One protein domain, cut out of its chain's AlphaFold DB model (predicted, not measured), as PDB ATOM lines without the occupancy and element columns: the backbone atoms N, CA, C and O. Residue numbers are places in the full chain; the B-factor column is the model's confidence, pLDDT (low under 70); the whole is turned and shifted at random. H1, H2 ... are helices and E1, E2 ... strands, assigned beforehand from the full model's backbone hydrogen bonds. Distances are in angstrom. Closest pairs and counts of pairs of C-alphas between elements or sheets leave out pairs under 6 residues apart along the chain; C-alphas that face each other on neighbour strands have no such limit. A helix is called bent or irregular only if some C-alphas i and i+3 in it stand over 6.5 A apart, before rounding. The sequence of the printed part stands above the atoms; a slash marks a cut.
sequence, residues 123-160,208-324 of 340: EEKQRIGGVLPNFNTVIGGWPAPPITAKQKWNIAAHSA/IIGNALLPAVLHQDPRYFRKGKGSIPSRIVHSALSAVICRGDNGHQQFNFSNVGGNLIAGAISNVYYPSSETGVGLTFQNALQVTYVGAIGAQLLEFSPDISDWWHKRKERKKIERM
ATOM      1  N   GLU A 123     -60.817 -23.227  11.188       90.19
ATOM      2  CA  GLU A 123     -59.683 -23.241  12.112       90.19
ATOM      3  C   GLU A 123     -59.640 -21.989  12.996       90.19
ATOM      4  O   GLU A 123     -59.596 -22.128  14.214       90.19
ATOM      5  N   GLU A 124     -59.806 -20.788  12.435       90.12
ATOM      6  CA  GLU A 124     -59.864 -19.502  13.166       90.12
ATOM      7  C   GLU A 124     -60.928 -19.441  14.278       90.12
ATOM      8  O   GLU A 124     -60.869 -18.594  15.169       90.12
ATOM      9  N   LYS A 125     -61.934 -20.320  14.242       90.88
ATOM     10  CA  LYS A 125     -63.007 -20.374  15.247       90.88
ATOM     11  C   LYS A 125     -62.773 -21.443  16.309       90.88
ATOM     12  O   LYS A 125     -63.519 -21.500  17.288       90.88
ATOM     13  N   GLN A 126     -61.785 -22.313  16.123       91.69
ATOM     14  CA  GLN A 126     -61.555 -23.443  17.013       91.69
ATOM     15  C   GLN A 126     -60.943 -22.978  18.335       91.69
ATOM     16  O   GLN A 126     -59.930 -22.281  18.365       91.69
ATOM     17  N   ARG A 127     -61.535 -23.429  19.447       91.19
ATOM     18  CA  ARG A 127     -60.988 -23.237  20.792       91.19
ATOM     19  C   ARG A 127     -61.102 -24.503  21.625       91.19
ATOM     20  O   ARG A 127     -62.175 -25.096  21.733       91.19
ATOM     21  N   ILE A 128     -60.013 -24.872  22.282       86.31
ATOM     22  CA  ILE A 128     -59.973 -25.953  23.263       86.31
ATOM     23  C   ILE A 128     -60.623 -25.456  24.553       86.31
ATOM     24  O   ILE A 128     -60.245 -24.424  25.113       86.31
ATOM     25  N   GLY A 129     -61.653 -26.171  25.008       83.69
ATOM     26  CA  GLY A 129     -62.411 -25.798  26.207       83.69
ATOM     27  C   GLY A 129     -63.094 -24.426  26.115       83.69
ATOM     28  O   GLY A 129     -63.451 -23.864  27.144       83.69
ATOM     29  N   GLY A 130     -63.248 -23.871  24.906       85.56
ATOM     30  CA  GLY A 130     -63.835 -22.549  24.667       85.56
ATOM     31  C   GLY A 130     -62.915 -21.357  24.950       85.56
ATOM     32  O   GLY A 130     -63.325 -20.228  24.701       85.56
ATOM     33  N   VAL A 131     -61.686 -21.582  25.426       85.38
ATOM     34  CA  VAL A 131     -60.775 -20.509  25.862       85.38
ATOM     35  C   VAL A 131     -59.476 -20.524  25.059       85.38
ATOM     36  O   VAL A 131     -59.170 -19.542  24.383       85.38
ATOM     37  N   LEU A 132     -58.749 -21.643  25.087       84.00
ATOM     38  CA  LEU A 132     -57.440 -21.786  24.448       84.00
ATOM     39  C   LEU A 132     -57.609 -21.815  22.914       84.00
ATOM     40  O   LEU A 132     -58.289 -22.719  22.423       84.00
ATOM     41  N   PRO A 133     -57.043 -20.864  22.148       87.00
ATOM     42  CA  PRO A 133     -57.128 -20.865  20.689       87.00
ATOM     43  C   PRO A 133     -56.513 -22.134  20.090       87.00
ATOM     44  O   PRO A 133     -55.502 -22.641  20.571       87.00
ATOM     45  N   ASN A 134     -57.136 -22.653  19.032       88.94
ATOM     46  CA  ASN A 134     -56.669 -23.830  18.298       88.94
ATOM     47  C   ASN A 134     -56.687 -23.589  16.782       88.94
ATOM     48  O   ASN A 134     -57.222 -24.379  16.009       88.94
ATOM     49  N   PHE A 135     -56.122 -22.462  16.361       88.38
ATOM     50  CA  PHE A 135     -56.227 -22.000  14.977       88.38
ATOM     51  C   PHE A 135     -55.296 -22.738  14.009       88.38
ATOM     52  O   PHE A 135     -55.425 -22.580  12.807       88.38
ATOM     53  N   ASN A 136     -54.387 -23.574  14.516       88.25
ATOM     54  CA  ASN A 136     -53.413 -24.319  13.718       88.25
ATOM     55  C   ASN A 136     -53.693 -25.831  13.704       88.25
ATOM     56  O   ASN A 136     -52.748 -26.610  13.623       88.25
ATOM     57  N   THR A 137     -54.946 -26.284  13.819       90.44
ATOM     58  CA  THR A 137     -55.262 -27.726  13.823       90.44
ATOM     59  C   THR A 137     -56.322 -28.114  12.799       90.44
ATOM     60  O   THR A 137     -57.469 -27.666  12.836       90.44
ATOM     61  N   VAL A 138     -55.978 -29.090  11.961       92.94
ATOM     62  CA  VAL A 138     -56.917 -29.751  11.053       92.94
ATOM     63  C   VAL A 138     -57.596 -30.905  11.793       92.94
ATOM     64  O   VAL A 138     -57.085 -32.026  11.842       92.94
ATOM     65  N   ILE A 139     -58.766 -30.643  12.385       89.38
ATOM     66  CA  ILE A 139     -59.522 -31.626  13.192       89.38
ATOM     67  C   ILE A 139     -59.969 -32.844  12.372       89.38
ATOM     68  O   ILE A 139     -59.992 -33.959  12.901       89.38
ATOM     69  N   GLY A 140     -60.295 -32.634  11.092       86.12
ATOM     70  CA  GLY A 140     -60.646 -33.697  10.145       86.12
ATOM     71  C   GLY A 140     -59.465 -34.586   9.742       86.12
ATOM     72  O   GLY A 140     -59.675 -35.655   9.173       86.12
ATOM     73  N   GLY A 141     -58.234 -34.185  10.071       88.19
ATOM     74  CA  GLY A 141     -57.025 -34.902   9.695       88.19
ATOM     75  C   GLY A 141     -56.703 -34.795   8.205       88.19
ATOM     76  O   GLY A 141     -56.965 -33.783   7.561       88.19
ATOM     77  N   TRP A 142     -56.072 -35.837   7.667       81.88
ATOM     78  CA  TRP A 142     -55.655 -35.925   6.264       81.88
ATOM     79  C   TRP A 142     -56.625 -36.810   5.454       81.88
ATOM     80  O   TRP A 142     -57.035 -37.848   5.986       81.88
ATOM     81  N   PRO A 143     -56.919 -36.500   4.168       85.94
ATOM     82  CA  PRO A 143     -56.366 -35.422   3.334       85.94
ATOM     83  C   PRO A 143     -56.981 -34.038   3.534       85.94
ATOM     84  O   PRO A 143     -58.186 -33.901   3.695       85.94
ATOM     85  N   ALA A 144     -56.136 -33.007   3.458       87.25
ATOM     86  CA  ALA A 144     -56.544 -31.605   3.456       87.25
ATOM     87  C   ALA A 144     -55.668 -30.801   2.477       87.25
ATOM     88  O   ALA A 144     -54.481 -31.108   2.330       87.25
ATOM     89  N   PRO A 145     -56.231 -29.809   1.765       90.31
ATOM     90  CA  PRO A 145     -55.477 -28.988   0.836       90.31
ATOM     91  C   PRO A 145     -54.405 -28.165   1.575       90.31
ATOM     92  O   PRO A 145     -54.633 -27.709   2.704       90.31
ATOM     93  N   PRO A 146     -53.231 -27.975   0.949       91.19
ATOM     94  CA  PRO A 146     -52.193 -27.106   1.481       91.19
ATOM     95  C   PRO A 146     -52.679 -25.656   1.493       91.19
ATOM     96  O   PRO A 146     -53.454 -25.237   0.632       91.19
ATOM     97  N   ILE A 147     -52.201 -24.879   2.462       92.31
ATOM     98  CA  ILE A 147     -52.545 -23.462   2.589       92.31
ATOM     99  C   ILE A 147     -51.481 -22.567   1.954       92.31
ATOM    100  O   ILE A 147     -50.281 -22.830   2.003       92.31
ATOM    101  N   THR A 148     -51.928 -21.461   1.371       93.00
ATOM    102  CA  THR A 148     -51.053 -20.444   0.779       93.00
ATOM    103  C   THR A 148     -50.280 -19.671   1.852       93.00
ATOM    104  O   THR A 148     -50.730 -19.549   2.991       93.00
ATOM    105  N   ALA A 149     -49.156 -19.045   1.485       93.31
ATOM    106  CA  ALA A 149     -48.400 -18.182   2.399       93.31
ATOM    107  C   ALA A 149     -49.282 -17.096   3.047       93.31
ATOM    108  O   ALA A 149     -49.193 -16.861   4.248       93.31
ATOM    109  N   LYS A 150     -50.197 -16.485   2.280       93.50
ATOM    110  CA  LYS A 150     -51.144 -15.487   2.802       93.50
ATOM    111  C   LYS A 150     -52.048 -16.064   3.896       93.50
ATOM    112  O   LYS A 150     -52.286 -15.396   4.895       93.50
ATOM    113  N   GLN A 151     -52.539 -17.290   3.720       94.00
ATOM    114  CA  GLN A 151     -53.361 -17.971   4.724       94.00
ATOM    115  C   GLN A 151     -52.549 -18.327   5.977       94.00
ATOM    116  O   GLN A 151     -53.050 -18.121   7.078       94.00
ATOM    117  N   LYS A 152     -51.285 -18.750   5.834       93.75
ATOM    118  CA  LYS A 152     -50.372 -18.984   6.973       93.75
ATOM    119  C   LYS A 152     -50.201 -17.719   7.820       93.75
ATOM    120  O   LYS A 152     -50.399 -17.747   9.030       93.75
ATOM    121  N   TRP A 153     -49.924 -16.589   7.169       93.62
ATOM    122  CA  TRP A 153     -49.846 -15.280   7.829       93.62
ATOM    123  C   TRP A 153     -51.159 -14.872   8.492       93.62
ATOM    124  O   TRP A 153     -51.142 -14.339   9.596       93.62
ATOM    125  N   ASN A 154     -52.292 -15.134   7.844       93.12
ATOM    126  CA  ASN A 154     -53.603 -14.807   8.388       93.12
ATOM    127  C   ASN A 154     -53.912 -15.592   9.674       93.12
ATOM    128  O   ASN A 154     -54.350 -14.996  10.658       93.12
ATOM    129  N   ILE A 155     -53.626 -16.898   9.702       90.38
ATOM    130  CA  ILE A 155     -53.804 -17.719  10.907       90.38
ATOM    131  C   ILE A 155     -52.843 -17.278  12.022       90.38
ATOM    132  O   ILE A 155     -53.241 -17.150  13.184       90.38
ATOM    133  N   ALA A 156     -51.580 -17.004  11.681       89.62
ATOM    134  CA  ALA A 156     -50.600 -16.531  12.653       89.62
ATOM    135  C   ALA A 156     -51.003 -15.174  13.246       89.62
ATOM    136  O   ALA A 156     -50.924 -14.996  14.456       89.62
ATOM    137  N   ALA A 157     -51.508 -14.248  12.428       90.50
ATOM    138  CA  ALA A 157     -52.002 -12.957  12.895       90.50
ATOM    139  C   ALA A 157     -53.201 -13.111  13.841       90.50
ATOM    140  O   ALA A 157     -53.192 -12.512  14.912       90.50
ATOM    141  N   HIS A 158     -54.185 -13.953  13.495       90.00
ATOM    142  CA  HIS A 158     -55.313 -14.270  14.382       90.00
ATOM    143  C   HIS A 158     -54.852 -14.852  15.719       90.00
ATOM    144  O   HIS A 158     -55.397 -14.499  16.761       90.00
ATOM    145  N   SER A 159     -53.834 -15.714  15.696       87.12
ATOM    146  CA  SER A 159     -53.247 -16.274  16.914       87.12
ATOM    147  C   SER A 159     -52.532 -15.192  17.728       87.12
ATOM    148  O   SER A 159     -52.762 -15.082  18.924       87.12
ATOM    149  N   ALA A 160     -51.714 -14.352  17.090       85.06
ATOM    150  CA  ALA A 160     -50.893 -13.344  17.762       85.06
ATOM    151  C   ALA A 160     -51.716 -12.265  18.484       85.06
ATOM    152  O   ALA A 160     -51.295 -11.763  19.523       85.06
ATOM    153  N   ILE A 208     -45.302 -15.801  14.954       83.62
ATOM    154  CA  ILE A 208     -45.006 -15.242  13.632       83.62
ATOM    155  C   ILE A 208     -43.899 -16.035  12.940       83.62
ATOM    156  O   ILE A 208     -44.050 -16.422  11.780       83.62
ATOM    157  N   ILE A 209     -42.803 -16.322  13.640       80.75
ATOM    158  CA  ILE A 209     -41.660 -17.033  13.069       80.75
ATOM    159  C   ILE A 209     -42.024 -18.499  12.814       80.75
ATOM    160  O   ILE A 209     -41.808 -18.999  11.706       80.75
ATOM    161  N   GLY A 210     -42.609 -19.161  13.815       77.94
ATOM    162  CA  GLY A 210     -42.892 -20.595  13.797       77.94
ATOM    163  C   GLY A 210     -44.082 -20.995  12.929       77.94
ATOM    164  O   GLY A 210     -44.031 -22.057  12.313       77.94
ATOM    165  N   ASN A 211     -45.118 -20.151  12.822       83.06
ATOM    166  CA  ASN A 211     -46.355 -20.501  12.105       83.06
ATOM    167  C   ASN A 211     -46.551 -19.751  10.779       83.06
ATOM    168  O   ASN A 211     -47.344 -20.201   9.953       83.06
ATOM    169  N   ALA A 212     -45.842 -18.644  10.534       86.81
ATOM    170  CA  ALA A 212     -45.973 -17.895   9.283       86.81
ATOM    171  C   ALA A 212     -44.666 -17.784   8.502       86.81
ATOM    172  O   ALA A 212     -44.603 -18.274   7.377       86.81
ATOM    173  N   LEU A 213     -43.626 -17.171   9.072       88.25
ATOM    174  CA  LEU A 213     -42.410 -16.829   8.335       88.25
ATOM    175  C   LEU A 213     -41.660 -18.073   7.845       88.25
ATOM    176  O   LEU A 213     -41.506 -18.247   6.636       88.25
ATOM    177  N   LEU A 214     -41.214 -18.945   8.756       87.50
ATOM    178  CA  LEU A 214     -40.462 -20.144   8.372       87.50
ATOM    179  C   LEU A 214     -41.313 -21.104   7.525       87.50
ATOM    180  O   LEU A 214     -40.842 -21.498   6.458       87.50
ATOM    181  N   PRO A 215     -42.578 -21.405   7.881       89.69
ATOM    182  CA  PRO A 215     -43.426 -22.270   7.062       89.69
ATOM    183  C   PRO A 215     -43.725 -21.703   5.667       89.69
ATOM    184  O   PRO A 215     -43.856 -22.467   4.709       89.69
ATOM    185  N   ALA A 216     -43.825 -20.378   5.509       91.94
ATOM    186  CA  ALA A 216     -44.004 -19.754   4.198       91.94
ATOM    187  C   ALA A 216     -42.735 -19.831   3.339       91.94
ATOM    188  O   ALA A 216     -42.839 -20.123   2.149       91.94
ATOM    189  N   VAL A 217     -41.558 -19.597   3.929       92.44
ATOM    190  CA  VAL A 217     -40.265 -19.625   3.219       92.44
ATOM    191  C   VAL A 217     -39.842 -21.052   2.869       92.44
ATOM    192  O   VAL A 217     -39.344 -21.299   1.776       92.44
ATOM    193  N   LEU A 218     -40.049 -22.001   3.782       90.94
ATOM    194  CA  LEU A 218     -39.638 -23.399   3.633       90.94
ATOM    195  C   LEU A 218     -40.724 -24.284   3.006       90.94
ATOM    196  O   LEU A 218     -40.549 -25.501   2.923       90.94
ATOM    197  N   HIS A 219     -41.842 -23.693   2.578       93.44
ATOM    198  CA  HIS A 219     -42.974 -24.400   1.972       93.44
ATOM    199  C   HIS A 219     -43.487 -25.563   2.836       93.44
ATOM    200  O   HIS A 219     -43.692 -26.687   2.365       93.44
ATOM    201  N   GLN A 220     -43.651 -25.294   4.132       92.62
ATOM    202  CA  GLN A 220     -44.157 -26.246   5.118       92.62
ATOM    203  C   GLN A 220     -45.532 -25.813   5.611       92.62
ATOM    204  O   GLN A 220     -45.807 -24.618   5.726       92.62
ATOM    205  N   ASP A 221     -46.390 -26.776   5.921       92.06
ATOM    206  CA  ASP A 221     -47.681 -26.505   6.536       92.06
ATOM    207  C   ASP A 221     -47.488 -26.367   8.058       92.06
ATOM    208  O   ASP A 221     -47.008 -27.318   8.687       92.06
ATOM    209  N   PRO A 222     -47.819 -25.207   8.658       90.56
ATOM    210  CA  PRO A 222     -47.691 -24.988  10.099       90.56
ATOM    211  C   PRO A 222     -48.732 -25.755  10.925       90.56
ATOM    212  O   PRO A 222     -48.630 -25.797  12.150       90.56
ATOM    213  N   ARG A 223     -49.764 -26.326  10.291       93.00
ATOM    214  CA  ARG A 223     -50.892 -26.924  11.002       93.00
ATOM    215  C   ARG A 223     -50.580 -28.327  11.509       93.00
ATOM    216  O   ARG A 223     -49.962 -29.154  10.836       93.00
ATOM    217  N   TYR A 224     -51.117 -28.633  12.681       91.19
ATOM    218  CA  TYR A 224     -51.191 -29.981  13.214       91.19
ATOM    219  C   TYR A 224     -52.338 -30.764  12.558       91.19
ATOM    220  O   TYR A 224     -53.500 -30.354  12.594       91.19
ATOM    221  N   PHE A 225     -52.034 -31.930  11.984       93.44
ATOM    222  CA  PHE A 225     -53.032 -32.815  11.376       93.44
ATOM    223  C   PHE A 225     -53.442 -33.898  12.368       93.44
ATOM    224  O   PHE A 225     -52.699 -34.864  12.598       93.44
ATOM    225  N   ARG A 226     -54.644 -33.742  12.928       93.81
ATOM    226  CA  ARG A 226     -55.189 -34.669  13.917       93.81
ATOM    227  C   ARG A 226     -55.356 -36.062  13.315       93.81
ATOM    228  O   ARG A 226     -55.889 -36.221  12.218       93.81
ATOM    229  N   LYS A 227     -54.943 -37.092  14.052       92.44
ATOM    230  CA  LYS A 227     -55.151 -38.491  13.659       92.44
ATOM    231  C   LYS A 227     -56.551 -38.974  14.022       92.44
ATOM    232  O   LYS A 227     -57.199 -39.635  13.215       92.44
ATOM    233  N   GLY A 228     -57.008 -38.676  15.237       87.44
ATOM    234  CA  GLY A 228     -58.381 -38.851  15.729       87.44
ATOM    235  C   GLY A 228     -58.887 -40.291  15.890       87.44
ATOM    236  O   GLY A 228     -59.775 -40.535  16.701       87.44
ATOM    237  N   LYS A 229     -58.329 -41.259  15.160       89.12
ATOM    238  CA  LYS A 229     -58.720 -42.675  15.165       89.12
ATOM    239  C   LYS A 229     -57.526 -43.576  15.505       89.12
ATOM    240  O   LYS A 229     -56.364 -43.196  15.348       89.12
ATOM    241  N   GLY A 230     -57.818 -44.801  15.940       90.19
ATOM    242  CA  GLY A 230     -56.817 -45.807  16.312       90.19
ATOM    243  C   GLY A 230     -56.508 -45.845  17.811       90.19
ATOM    244  O   GLY A 230     -57.177 -45.203  18.620       90.19
ATOM    245  N   SER A 231     -55.500 -46.636  18.190       91.50
ATOM    246  CA  SER A 231     -55.120 -46.825  19.594       91.50
ATOM    247  C   SER A 231     -54.458 -45.575  20.188       91.50
ATOM    248  O   SER A 231     -53.776 -44.823  19.489       91.50
ATOM    249  N   ILE A 232     -54.615 -45.374  21.502       89.44
ATOM    250  CA  ILE A 232     -54.021 -44.240  22.234       89.44
ATOM    251  C   ILE A 232     -52.502 -44.139  22.014       89.44
ATOM    252  O   ILE A 232     -52.055 -43.058  21.632       89.44
ATOM    253  N   PRO A 233     -51.700 -45.220  22.140       89.31
ATOM    254  CA  PRO A 233     -50.258 -45.129  21.904       89.31
ATOM    255  C   PRO A 233     -49.927 -44.675  20.480       89.31
ATOM    256  O   PRO A 233     -49.030 -43.869  20.271       89.31
ATOM    257  N   SER A 234     -50.701 -45.128  19.490       91.00
ATOM    258  CA  SER A 234     -50.499 -44.744  18.093       91.00
ATOM    259  C   SER A 234     -50.793 -43.263  17.832       91.00
ATOM    260  O   SER A 234     -50.224 -42.676  16.912       91.00
ATOM    261  N   ARG A 235     -51.691 -42.659  18.616       89.94
ATOM    262  CA  ARG A 235     -52.024 -41.229  18.562       89.94
ATOM    263  C   ARG A 235     -51.017 -40.381  19.344       89.94
ATOM    264  O   ARG A 235     -50.637 -39.319  18.864       89.94
ATOM    265  N   ILE A 236     -50.512 -40.882  20.474       86.88
ATOM    266  CA  ILE A 236     -49.405 -40.261  21.225       86.88
ATOM    267  C   ILE A 236     -48.139 -40.208  20.366       86.88
ATOM    268  O   ILE A 236     -47.543 -39.151  20.216       86.88
ATOM    269  N   VAL A 237     -47.754 -41.322  19.737       88.00
ATOM    270  CA  VAL A 237     -46.574 -41.352  18.858       88.00
ATOM    271  C   VAL A 237     -46.767 -40.426  17.657       88.00
ATOM    272  O   VAL A 237     -45.866 -39.668  17.320       88.00
ATOM    273  N   HIS A 238     -47.951 -40.433  17.034       91.06
ATOM    274  CA  HIS A 238     -48.259 -39.534  15.915       91.06
ATOM    275  C   HIS A 238     -48.167 -38.052  16.304       91.06
ATOM    276  O   HIS A 238     -47.549 -37.270  15.589       91.06
ATOM    277  N   SER A 239     -48.761 -37.668  17.437       88.38
ATOM    278  CA  SER A 239     -48.690 -36.291  17.944       88.38
ATOM    279  C   SER A 239     -47.264 -35.897  18.313       88.38
ATOM    280  O   SER A 239     -46.805 -34.850  17.873       88.38
ATOM    281  N   ALA A 240     -46.513 -36.753  19.004       83.94
ATOM    282  CA  ALA A 240     -45.120 -36.469  19.336       83.94
ATOM    283  C   ALA A 240     -44.236 -36.308  18.087       83.94
ATOM    284  O   ALA A 240     -43.443 -35.372  18.003       83.94
ATOM    285  N   LEU A 241     -44.413 -37.168  17.077       87.56
ATOM    286  CA  LEU A 241     -43.667 -37.083  15.819       87.56
ATOM    287  C   LEU A 241     -43.956 -35.801  15.035       87.56
ATOM    288  O   LEU A 241     -43.099 -35.376  14.265       87.56
ATOM    289  N   SER A 242     -45.107 -35.156  15.241       86.56
ATOM    290  CA  SER A 242     -45.428 -33.897  14.555       86.56
ATOM    291  C   SER A 242     -44.469 -32.746  14.894       86.56
ATOM    292  O   SER A 242     -44.302 -31.821  14.100       86.56
ATOM    293  N   ALA A 243     -43.760 -32.839  16.027       80.31
ATOM    294  CA  ALA A 243     -42.727 -31.877  16.393       80.31
ATOM    295  C   ALA A 243     -41.539 -31.892  15.408       80.31
ATOM    296  O   ALA A 243     -40.911 -30.859  15.189       80.31
ATOM    297  N   VAL A 244     -41.259 -33.038  14.777       83.94
ATOM    298  CA  VAL A 244     -40.114 -33.237  13.866       83.94
ATOM    299  C   VAL A 244     -40.521 -33.590  12.434       83.94
ATOM    300  O   VAL A 244     -39.709 -33.471  11.520       83.94
ATOM    301  N   ILE A 245     -41.771 -33.992  12.209       88.38
ATOM    302  CA  ILE A 245     -42.332 -34.316  10.894       88.38
ATOM    303  C   ILE A 245     -43.542 -33.423  10.649       88.38
ATOM    304  O   ILE A 245     -44.517 -33.465  11.393       88.38
ATOM    305  N   CYS A 246     -43.518 -32.668   9.557       89.94
ATOM    306  CA  CYS A 246     -44.647 -31.862   9.110       89.94
ATOM    307  C   CYS A 246     -45.115 -32.303   7.722       89.94
ATOM    308  O   CYS A 246     -44.548 -33.202   7.091       89.94
ATOM    309  N   ARG A 247     -46.173 -31.659   7.233       91.56
ATOM    310  CA  ARG A 247     -46.546 -31.722   5.819       91.56
ATOM    311  C   ARG A 247     -45.882 -30.571   5.072       91.56
ATOM    312  O   ARG A 247     -45.671 -29.501   5.638       91.56
ATOM    313  N   GLY A 248     -45.505 -30.808   3.824       90.00
ATOM    314  CA  GLY A 248     -45.129 -29.750   2.895       90.00
ATOM    315  C   GLY A 248     -46.348 -29.190   2.176       90.00
ATOM    316  O   GLY A 248     -47.393 -29.839   2.108       90.00
ATOM    317  N   ASP A 249     -46.182 -28.031   1.544       89.62
ATOM    318  CA  ASP A 249     -47.200 -27.452   0.652       89.62
ATOM    319  C   ASP A 249     -47.458 -28.339  -0.585       89.62
ATOM    320  O   ASP A 249     -48.445 -28.180  -1.294       89.62
ATOM    321  N   ASN A 250     -46.584 -29.318  -0.829       86.12
ATOM    322  CA  ASN A 250     -46.744 -30.376  -1.825       86.12
ATOM    323  C   ASN A 250     -47.607 -31.565  -1.337       86.12
ATOM    324  O   ASN A 250     -47.808 -32.517  -2.087       86.12
ATOM    325  N   GLY A 251     -48.087 -31.552  -0.087       83.38
ATOM    326  CA  GLY A 251     -48.894 -32.614   0.529       83.38
ATOM    327  C   GLY A 251     -48.104 -33.822   1.061       83.38
ATOM    328  O   GLY A 251     -48.669 -34.697   1.734       83.38
ATOM    329  N   HIS A 252     -46.795 -33.887   0.820       88.00
ATOM    330  CA  HIS A 252     -45.942 -34.971   1.307       88.00
ATOM    331  C   HIS A 252     -45.492 -34.727   2.752       88.00
ATOM    332  O   HIS A 252     -45.455 -33.593   3.225       88.00
ATOM    333  N   GLN A 253     -45.174 -35.801   3.481       90.19
ATOM    334  CA  GLN A 253     -44.503 -35.662   4.774       90.19
ATOM    335  C   GLN A 253     -43.037 -35.323   4.555       90.19
ATOM    336  O   GLN A 253     -42.385 -35.906   3.691       90.19
ATOM    337  N   GLN A 254     -42.527 -34.409   5.365       90.75
ATOM    338  CA  GLN A 254     -41.139 -33.986   5.332       90.75
ATOM    339  C   GLN A 254     -40.668 -33.621   6.736       90.75
ATOM    340  O   GLN A 254     -41.468 -33.451   7.658       90.75
ATOM    341  N   PHE A 255     -39.355 -33.512   6.899       88.69
ATOM    342  CA  PHE A 255     -38.781 -33.052   8.152       88.69
ATOM    343  C   PHE A 255     -39.209 -31.607   8.441       88.69
ATOM    344  O   PHE A 255     -39.218 -30.758   7.545       88.69
ATOM    345  N   ASN A 256     -39.568 -31.325   9.689       85.50
ATOM    346  CA  ASN A 256     -40.065 -30.026  10.122       85.50
ATOM    347  C   ASN A 256     -38.902 -29.055  10.375       85.50
ATOM    348  O   ASN A 256     -38.562 -28.734  11.514       85.50
ATOM    349  N   PHE A 257     -38.267 -28.605   9.293       82.31
ATOM    350  CA  PHE A 257     -37.194 -27.614   9.332       82.31
ATOM    351  C   PHE A 257     -37.641 -26.282   9.943       82.31
ATOM    352  O   PHE A 257     -36.822 -25.613  10.564       82.31
ATOM    353  N   SER A 258     -38.915 -25.911   9.818       76.81
ATOM    354  CA  SER A 258     -39.461 -24.678  10.394       76.81
ATOM    355  C   SER A 258     -39.478 -24.747  11.915       76.81
ATOM    356  O   SER A 258     -38.968 -23.846  12.570       76.81
ATOM    357  N   ASN A 259     -39.989 -25.839  12.485       72.44
ATOM    358  CA  ASN A 259     -40.046 -26.008  13.935       72.44
ATOM    359  C   ASN A 259     -38.653 -26.267  14.520       72.44
ATOM    360  O   ASN A 259     -38.220 -25.581  15.436       72.44
ATOM    361  N   VAL A 260     -37.894 -27.208  13.949       75.19
ATOM    362  CA  VAL A 260     -36.557 -27.546  14.463       75.19
ATOM    363  C   VAL A 260     -35.573 -26.391  14.260       75.19
ATOM    364  O   VAL A 260     -34.830 -26.046  15.176       75.19
ATOM    365  N   GLY A 261     -35.586 -25.758  13.086       68.56
ATOM    366  CA  GLY A 261     -34.757 -24.592  12.786       68.56
ATOM    367  C   GLY A 261     -35.148 -23.372  13.615       68.56
ATOM    368  O   GLY A 261     -34.265 -22.697  14.135       68.56
ATOM    369  N   GLY A 262     -36.447 -23.129  13.816       63.94
ATOM    370  CA  GLY A 262     -36.946 -22.083  14.711       63.94
ATOM    371  C   GLY A 262     -36.484 -22.284  16.155       63.94
ATOM    372  O   GLY A 262     -35.966 -21.354  16.764       63.94
ATOM    373  N   ASN A 263     -36.557 -23.516  16.665       67.31
ATOM    374  CA  ASN A 263     -36.105 -23.858  18.018       67.31
ATOM    375  C   ASN A 263     -34.585 -23.696  18.179       67.31
ATOM    376  O   ASN A 263     -34.114 -23.240  19.221       67.31
ATOM    377  N   LEU A 264     -33.808 -24.019  17.140       67.06
ATOM    378  CA  LEU A 264     -32.363 -23.775  17.112       67.06
ATOM    379  C   LEU A 264     -32.029 -22.281  17.051       67.06
ATOM    380  O   LEU A 264     -31.111 -21.847  17.738       67.06
ATOM    381  N   ILE A 265     -32.772 -21.489  16.270       64.88
ATOM    382  CA  ILE A 265     -32.615 -20.028  16.221       64.88
ATOM    383  C   ILE A 265     -32.959 -19.419  17.581       64.88
ATOM    384  O   ILE A 265     -32.196 -18.594  18.071       64.88
ATOM    385  N   ALA A 266     -34.035 -19.864  18.234       59.91
ATOM    386  CA  ALA A 266     -34.395 -19.425  19.580       59.91
ATOM    387  C   ALA A 266     -33.284 -19.747  20.597       59.91
ATOM    388  O   ALA A 266     -32.846 -18.864  21.335       59.91
ATOM    389  N   GLY A 267     -32.747 -20.974  20.571       56.78
ATOM    390  CA  GLY A 267     -31.594 -21.359  21.393       56.78
ATOM    391  C   GLY A 267     -30.299 -20.610  21.041       56.78
ATOM    392  O   GLY A 267     -29.432 -20.425  21.891       56.78
ATOM    393  N   ALA A 268     -30.138 -20.158  19.796       61.34
ATOM    394  CA  ALA A 268     -28.994 -19.351  19.383       61.34
ATOM    395  C   ALA A 268     -29.138 -17.890  19.833       61.34
ATOM    396  O   ALA A 268     -28.166 -17.305  20.303       61.34
ATOM    397  N   ILE A 269     -30.343 -17.317  19.744       57.72
ATOM    398  CA  ILE A 269     -30.666 -15.966  20.224       57.72
ATOM    399  C   ILE A 269     -30.510 -15.889  21.744       57.72
ATOM    400  O   ILE A 269     -29.999 -14.885  22.238       57.72
ATOM    401  N   SER A 270     -30.835 -16.953  22.491       52.97
ATOM    402  CA  SER A 270     -30.563 -16.975  23.934       52.97
ATOM    403  C   SER A 270     -29.069 -16.808  24.236       52.97
ATOM    404  O   SER A 270     -28.713 -16.079  25.157       52.97
ATOM    405  N   ASN A 271     -28.170 -17.354  23.406       54.22
ATOM    406  CA  ASN A 271     -26.727 -17.156  23.598       54.22
ATOM    407  C   ASN A 271     -26.265 -15.704  23.384       54.22
ATOM    408  O   ASN A 271     -25.155 -15.362  23.779       54.22
ATOM    409  N   VAL A 272     -27.063 -14.861  22.721       57.06
ATOM    410  CA  VAL A 272     -26.694 -13.465  22.438       57.06
ATOM    411  C   VAL A 272     -26.896 -12.572  23.666       57.06
ATOM    412  O   VAL A 272     -26.195 -11.573  23.805       57.06
ATOM    413  N   TYR A 273     -27.817 -12.933  24.566       53.19
ATOM    414  CA  TYR A 273     -28.212 -12.079  25.691       53.19
ATOM    415  C   TYR A 273     -27.953 -12.681  27.084       53.19
ATOM    416  O   TYR A 273     -28.006 -11.935  28.061       53.19
ATOM    417  N   TYR A 274     -27.635 -13.978  27.202       48.41
ATOM    418  CA  TYR A 274     -27.210 -14.585  28.474       48.41
ATOM    419  C   TYR A 274     -25.677 -14.510  28.672       48.41
ATOM    420  O   TYR A 274     -24.927 -14.575  27.695       48.41
ATOM    421  N   PRO A 275     -25.174 -14.342  29.917       39.28
ATOM    422  CA  PRO A 275     -23.740 -14.253  30.202       39.28
ATOM    423  C   PRO A 275     -22.968 -15.493  29.734       39.28
ATOM    424  O   PRO A 275     -23.488 -16.604  29.722       39.28
ATOM    425  N   SER A 276     -21.683 -15.317  29.418       45.81
ATOM    426  CA  SER A 276     -20.809 -16.304  28.756       45.81
ATOM    427  C   SER A 276     -20.708 -17.675  29.445       45.81
ATOM    428  O   SER A 276     -20.303 -18.642  28.804       45.81
ATOM    429  N   SER A 277     -21.076 -17.774  30.727       46.19
ATOM    430  CA  SER A 277     -21.155 -19.028  31.490       46.19
ATOM    431  C   SER A 277     -22.327 -19.934  31.090       46.19
ATOM    432  O   SER A 277     -22.329 -21.103  31.462       46.19
ATOM    433  N   GLU A 278     -23.291 -19.425  30.317       47.81
ATOM    434  CA  GLU A 278     -24.515 -20.114  29.881       47.81
ATOM    435  C   GLU A 278     -24.682 -20.043  28.355       47.81
ATOM    436  O   GLU A 278     -25.774 -19.846  27.830       47.81
ATOM    437  N   THR A 279     -23.577 -20.161  27.615       46.91
ATOM    438  CA  THR A 279     -23.590 -20.098  26.146       46.91
ATOM    439  C   THR A 279     -22.770 -21.235  25.543       46.91
ATOM    440  O   THR A 279     -21.694 -21.572  26.035       46.91
ATOM    441  N   GLY A 280     -23.279 -21.870  24.483       54.66
ATOM    442  CA  GLY A 280     -22.563 -22.948  23.797       54.66
ATOM    443  C   GLY A 280     -23.425 -23.765  22.838       54.66
ATOM    444  O   GLY A 280     -24.645 -23.851  22.978       54.66
ATOM    445  N   VAL A 281     -22.779 -24.416  21.864       56.66
ATOM    446  CA  VAL A 281     -23.462 -25.274  20.875       56.66
ATOM    447  C   VAL A 281     -24.258 -26.379  21.580       56.66
ATOM    448  O   VAL A 281     -25.413 -26.607  21.242       56.66
ATOM    449  N   GLY A 282     -23.693 -26.999  22.622       58.69
ATOM    450  CA  GLY A 282     -24.386 -28.022  23.415       58.69
ATOM    451  C   GLY A 282     -25.663 -27.509  24.090       58.69
ATOM    452  O   GLY A 282     -26.703 -28.155  23.985       58.69
ATOM    453  N   LEU A 283     -25.614 -26.326  24.706       58.91
ATOM    454  CA  LEU A 283     -26.776 -25.712  25.357       58.91
ATOM    455  C   LEU A 283     -27.839 -25.268  24.339       58.91
ATOM    456  O   LEU A 283     -29.030 -25.419  24.579       58.91
ATOM    457  N   THR A 284     -27.414 -24.823  23.154       59.62
ATOM    458  CA  THR A 284     -28.313 -24.499  22.030       59.62
ATOM    459  C   THR A 284     -29.129 -25.718  21.605       59.62
ATOM    460  O   THR A 284     -30.345 -25.631  21.446       59.62
ATOM    461  N   PHE A 285     -28.475 -26.875  21.456       67.06
ATOM    462  CA  PHE A 285     -29.156 -28.128  21.135       67.06
ATOM    463  C   PHE A 285     -30.052 -28.605  22.280       67.06
ATOM    464  O   PHE A 285     -31.162 -29.055  22.013       67.06
ATOM    465  N   GLN A 286     -29.618 -28.485  23.537       65.38
ATOM    466  CA  GLN A 286     -30.448 -28.833  24.697       65.38
ATOM    467  C   GLN A 286     -31.715 -27.973  24.765       65.38
ATOM    468  O   GLN A 286     -32.810 -28.523  24.871       65.38
ATOM    469  N   ASN A 287     -31.596 -26.655  24.602       63.22
ATOM    470  CA  ASN A 287     -32.738 -25.743  24.562       63.22
ATOM    471  C   ASN A 287     -33.657 -26.057  23.375       63.22
ATOM    472  O   ASN A 287     -34.873 -26.139  23.537       63.22
ATOM    473  N   ALA A 288     -33.098 -26.324  22.192       63.72
ATOM    474  CA  ALA A 288     -33.894 -26.700  21.027       63.72
ATOM    475  C   ALA A 288     -34.645 -28.030  21.232       63.72
ATOM    476  O   ALA A 288     -35.810 -28.152  20.842       63.72
ATOM    477  N   LEU A 289     -34.011 -29.021  21.869       70.69
ATOM    478  CA  LEU A 289     -34.646 -30.289  22.239       70.69
ATOM    479  C   LEU A 289     -35.750 -30.082  23.277       70.69
ATOM    480  O   LEU A 289     -36.821 -30.667  23.133       70.69
ATOM    481  N   GLN A 290     -35.526 -29.218  24.266       66.62
ATOM    482  CA  GLN A 290     -36.520 -28.872  25.278       66.62
ATOM    483  C   GLN A 290     -37.759 -28.232  24.641       66.62
ATOM    484  O   GLN A 290     -38.877 -28.688  24.880       66.62
ATOM    485  N   VAL A 291     -37.582 -27.236  23.766       65.12
ATOM    486  CA  VAL A 291     -38.704 -26.602  23.049       65.12
ATOM    487  C   VAL A 291     -39.431 -27.620  22.164       65.12
ATOM    488  O   VAL A 291     -40.660 -27.657  22.128       65.12
ATOM    489  N   THR A 292     -38.691 -28.522  21.514       71.38
ATOM    490  CA  THR A 292     -39.273 -29.608  20.707       71.38
ATOM    491  C   THR A 292     -40.092 -30.578  21.568       71.38
ATOM    492  O   THR A 292     -41.188 -30.980  21.174       71.38
ATOM    493  N   TYR A 293     -39.603 -30.925  22.760       70.56
ATOM    494  CA  TYR A 293     -40.303 -31.775  23.722       70.56
ATOM    495  C   TYR A 293     -41.595 -31.121  24.231       70.56
ATOM    496  O   TYR A 293     -42.652 -31.754  24.221       70.56
ATOM    497  N   VAL A 294     -41.547 -29.835  24.591       67.31
ATOM    498  CA  VAL A 294     -42.742 -29.064  24.974       67.31
ATOM    499  C   VAL A 294     -43.745 -29.017  23.817       67.31
ATOM    500  O   VAL A 294     -44.937 -29.257  24.024       67.31
ATOM    501  N   GLY A 295     -43.274 -28.815  22.583       70.06
ATOM    502  CA  GLY A 295     -44.105 -28.884  21.379       70.06
ATOM    503  C   GLY A 295     -44.786 -30.245  21.193       70.06
ATOM    504  O   GLY A 295     -45.968 -30.304  20.854       70.06
ATOM    505  N   ALA A 296     -44.091 -31.348  21.488       74.88
ATOM    506  CA  ALA A 296     -44.656 -32.697  21.433       74.88
ATOM    507  C   ALA A 296     -45.770 -32.920  22.474       74.88
ATOM    508  O   ALA A 296     -46.752 -33.604  22.180       74.88
ATOM    509  N   ILE A 297     -45.657 -32.332  23.670       74.88
ATOM    510  CA  ILE A 297     -46.734 -32.335  24.675       74.88
ATOM    511  C   ILE A 297     -47.911 -31.478  24.192       74.88
ATOM    512  O   ILE A 297     -49.063 -31.910  24.270       74.88
ATOM    513  N   GLY A 298     -47.636 -30.296  23.636       78.00
ATOM    514  CA  GLY A 298     -48.656 -29.435  23.035       78.00
ATOM    515  C   GLY A 298     -49.457 -30.166  21.955       78.00
ATOM    516  O   GLY A 298     -50.685 -30.177  21.993       78.00
ATOM    517  N   ALA A 299     -48.784 -30.884  21.056       83.94
ATOM    518  CA  ALA A 299     -49.434 -31.682  20.017       83.94
ATOM    519  C   ALA A 299     -50.334 -32.797  20.581       83.94
ATOM    520  O   ALA A 299     -51.364 -33.118  19.986       83.94
ATOM    521  N   GLN A 300     -49.999 -33.378  21.738       88.00
ATOM    522  CA  GLN A 300     -50.885 -34.335  22.410       88.00
ATOM    523  C   GLN A 300     -52.161 -33.650  22.904       88.00
ATOM    524  O   GLN A 300     -53.256 -34.187  22.729       88.00
ATOM    525  N   LEU A 301     -52.050 -32.444  23.471       87.62
ATOM    526  CA  LEU A 301     -53.223 -31.656  23.848       87.62
ATOM    527  C   LEU A 301     -54.108 -31.378  22.624       87.62
ATOM    528  O   LEU A 301     -55.320 -31.574  22.695       87.62
ATOM    529  N   LEU A 302     -53.517 -31.007  21.485       89.06
ATOM    530  CA  LEU A 302     -54.256 -30.799  20.234       89.06
ATOM    531  C   LEU A 302     -54.963 -32.083  19.763       89.06
ATOM    532  O   LEU A 302     -56.146 -32.050  19.428       89.06
ATOM    533  N   GLU A 303     -54.280 -33.230  19.807       89.69
ATOM    534  CA  GLU A 303     -54.804 -34.532  19.371       89.69
ATOM    535  C   GLU A 303     -56.001 -35.016  20.203       89.69
ATOM    536  O   GLU A 303     -56.976 -35.545  19.651       89.69
ATOM    537  N   PHE A 304     -55.925 -34.853  21.528       92.19
ATOM    538  CA  PHE A 304     -56.893 -35.405  22.480       92.19
ATOM    539  C   PHE A 304     -57.932 -34.393  22.976       92.19
ATOM    540  O   PHE A 304     -58.955 -34.807  23.527       92.19
ATOM    541  N   SER A 305     -57.741 -33.089  22.752       88.94
ATOM    542  CA  SER A 305     -58.699 -32.062  23.181       88.94
ATOM    543  C   SER A 305     -60.138 -32.275  22.685       88.94
ATOM    544  O   SER A 305     -61.046 -32.076  23.500       88.94
ATOM    545  N   PRO A 306     -60.407 -32.752  21.446       90.81
ATOM    546  CA  PRO A 306     -61.783 -33.000  21.018       90.81
ATOM    547  C   PRO A 306     -62.425 -34.155  21.794       90.81
ATOM    548  O   PRO A 306     -63.575 -34.054  22.208       90.81
ATOM    549  N   ASP A 307     -61.667 -35.214  22.093       89.94
ATOM    550  CA  ASP A 307     -62.183 -36.370  22.838       89.94
ATOM    551  C   ASP A 307     -62.513 -35.998  24.287       89.94
ATOM    552  O   ASP A 307     -63.509 -36.452  24.856       89.94
ATOM    553  N   ILE A 308     -61.673 -35.151  24.891       88.81
ATOM    554  CA  ILE A 308     -61.885 -34.624  26.240       88.81
ATOM    555  C   ILE A 308     -63.149 -33.760  26.269       88.81
ATOM    556  O   ILE A 308     -63.966 -33.904  27.183       88.81
ATOM    557  N   SER A 309     -63.328 -32.889  25.270       87.94
ATOM    558  CA  SER A 309     -64.520 -32.050  25.137       87.94
ATOM    559  C   SER A 309     -65.785 -32.901  24.990       87.94
ATOM    560  O   SER A 309     -66.720 -32.749  25.781       87.94
ATOM    561  N   ASP A 310     -65.783 -33.872  24.075       89.44
ATOM    562  CA  ASP A 310     -66.904 -34.786  23.851       89.44
ATOM    563  C   ASP A 310     -67.265 -35.578  25.109       89.44
ATOM    564  O   ASP A 310     -68.443 -35.737  25.455       89.44
ATOM    565  N   TRP A 311     -66.256 -36.072  25.828       90.00
ATOM    566  CA  TRP A 311     -66.461 -36.773  27.089       90.00
ATOM    567  C   TRP A 311     -67.126 -35.876  28.138       90.00
ATOM    568  O   TRP A 311     -68.070 -36.313  28.807       90.00
ATOM    569  N   TRP A 312     -66.679 -34.622  28.263       88.25
ATOM    570  CA  TRP A 312     -67.252 -33.643  29.188       88.25
ATOM    571  C   TRP A 312     -68.713 -33.336  28.859       88.25
ATOM    572  O   TRP A 312     -69.560 -33.367  29.758       88.25
ATOM    573  N   HIS A 313     -69.026 -33.113  27.580       89.19
ATOM    574  CA  HIS A 313     -70.395 -32.887  27.117       89.19
ATOM    575  C   HIS A 313     -71.293 -34.085  27.426       89.19
ATOM    576  O   HIS A 313     -72.309 -33.937  28.107       89.19
ATOM    577  N   LYS A 314     -70.877 -35.300  27.046       92.44
ATOM    578  CA  LYS A 314     -71.635 -36.529  27.334       92.44
ATOM    579  C   LYS A 314     -71.834 -36.742  28.833       92.44
ATOM    580  O   LYS A 314     -72.905 -37.164  29.259       92.44
ATOM    581  N   ARG A 315     -70.822 -36.453  29.657       92.38
ATOM    582  CA  ARG A 315     -70.926 -36.573  31.119       92.38
ATOM    583  C   ARG A 315     -71.930 -35.584  31.706       92.38
ATOM    584  O   ARG A 315     -72.663 -35.955  32.622       92.38
ATOM    585  N   LYS A 316     -71.955 -34.346  31.206       91.25
ATOM    586  CA  LYS A 316     -72.914 -33.324  31.636       91.25
ATOM    587  C   LYS A 316     -74.344 -33.740  31.297       91.25
ATOM    588  O   LYS A 316     -75.199 -33.669  32.174       91.25
ATOM    589  N   GLU A 317     -74.572 -34.249  30.087       92.31
ATOM    590  CA  GLU A 317     -75.892 -34.736  29.675       92.31
ATOM    591  C   GLU A 317     -76.340 -35.954  30.489       92.31
ATOM    592  O   GLU A 317     -77.465 -35.961  30.980       92.31
ATOM    593  N   ARG A 318     -75.456 -36.929  30.754       92.94
ATOM    594  CA  ARG A 318     -75.787 -38.067  31.636       92.94
ATOM    595  C   ARG A 318     -76.223 -37.616  33.027       92.94
ATOM    596  O   ARG A 318     -77.292 -38.000  33.479       92.94
ATOM    597  N   LYS A 319     -75.455 -36.726  33.667       90.62
ATOM    598  CA  LYS A 319     -75.827 -36.166  34.979       90.62
ATOM    599  C   LYS A 319     -77.147 -35.399  34.938       90.62
ATOM    600  O   LYS A 319     -77.878 -35.373  35.922       90.62
ATOM    601  N   LYS A 320     -77.434 -34.722  33.827       90.56
ATOM    602  CA  LYS A 320     -78.688 -33.989  33.639       90.56
ATOM    603  C   LYS A 320     -79.872 -34.955  33.560       90.56
ATOM    604  O   LYS A 320     -80.888 -34.689  34.190       90.56
ATOM    605  N   ILE A 321     -79.721 -36.064  32.833       91.31
ATOM    606  CA  ILE A 321     -80.719 -37.139  32.741       91.31
ATOM    607  C   ILE A 321     -80.926 -37.787  34.115       91.31
ATOM    608  O   ILE A 321     -82.056 -37.831  34.578       91.31
ATOM    609  N   GLU A 322     -79.850 -38.158  34.818       90.50
ATOM    610  CA  GLU A 322     -79.917 -38.731  36.175       90.50
ATOM    611  C   GLU A 322     -80.671 -37.815  37.158       90.50
ATOM    612  O   GLU A 322     -81.474 -38.286  37.956       90.50
ATOM    613  N   ARG A 323     -80.461 -36.491  37.088       85.81
ATOM    614  CA  ARG A 323     -81.198 -35.511  37.911       85.81
ATOM    615  C   ARG A 323     -82.675 -35.409  37.537       85.81
ATOM    616  O   ARG A 323     -83.518 -35.303  38.424       85.81
ATOM    617  N   MET A 324     -82.990 -35.456  36.240       84.25
ATOM    618  CA  MET A 324     -84.377 -35.476  35.765       84.25
ATOM    619  C   MET A 324     -85.102 -36.755  36.206       84.25
ATOM    620  O   MET A 324     -86.245 -36.682  36.649       84.25
TER     621      MET A 324
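Overview. This is residues 123 to 160 and 208 to 324 of the 340 residues of an uncharacterized protein of Granulicella rosea (UniProt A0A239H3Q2). A long, bent helix, H5, makes the longest axis; H3 and H4 pack on its first arm, H5a, and its residues 313 to 324 stick out. H1 and H2 lie side by side, H2 packs on H4, and the small hairpin of E1 and E2 joins H3 to H4. The 155 printed residues include five named helices and two named strands, ordered H1 H2 H3 E1 E2 H4 H5, mostly helix, with an antiparallel sheet E1 - E2. The whole spans 66 by 37 by 30 A and is only just loose, close to compact, with a radius of gyration of the C-alphas of 18.1 A.

Along the chain. After residues 123 to 148, with no named element, H1 is residues 149 to 160, from C-alpha 149 at (-48.400, -18.182, 2.399). H2 is 208 to 217, H3 232 to 241, E1 245 to 248, E2 253 to 255, and H4 257 to 273, 24.3 A long. H5, residues 281 to 324, was assigned as one helix by its hydrogen bonds but is bent: C-alphas 303 and 306 are 7.3 A apart. Arm H5a, 281 to 303, is 32.7 A long; H5b, 306 to 324, is 27.1 A and ends at (-84.377, -35.476, 35.765). H2 is irregular, but only just: C-alphas 211 and 214 are 7.0 A apart.

Arrangement. H1 and H2 touch, closest at C-alphas 153 and 212, 4.9 A, at a shallow tilt of 5 degrees, opposite ways. H4, with residues 258 to 262 alone, touches H2, closest at C-alphas 258 and 214, 5.1 A. H4 touches H5a, closest at C-alphas 267 and 284, 4.6 A. H3 touches H5a, closest at C-alphas 240 and 296, 4.3 A. In the hairpin, N 246 and O 254 are within hydrogen-bond range, 2.9 A. Every O i to N i+4 pair is in range in H1, H3, H5a and H5b, but 3 of 6 in H2 and 10 of 13 in H4.

Size, cuts and confidence. Residues 161 to 207 are not printed; C-alphas 160 and 208 are 7.4 A apart. The link H2 to H3 is long. Residues 261 to 288, 290 to 291 and 294 have pLDDT under 70.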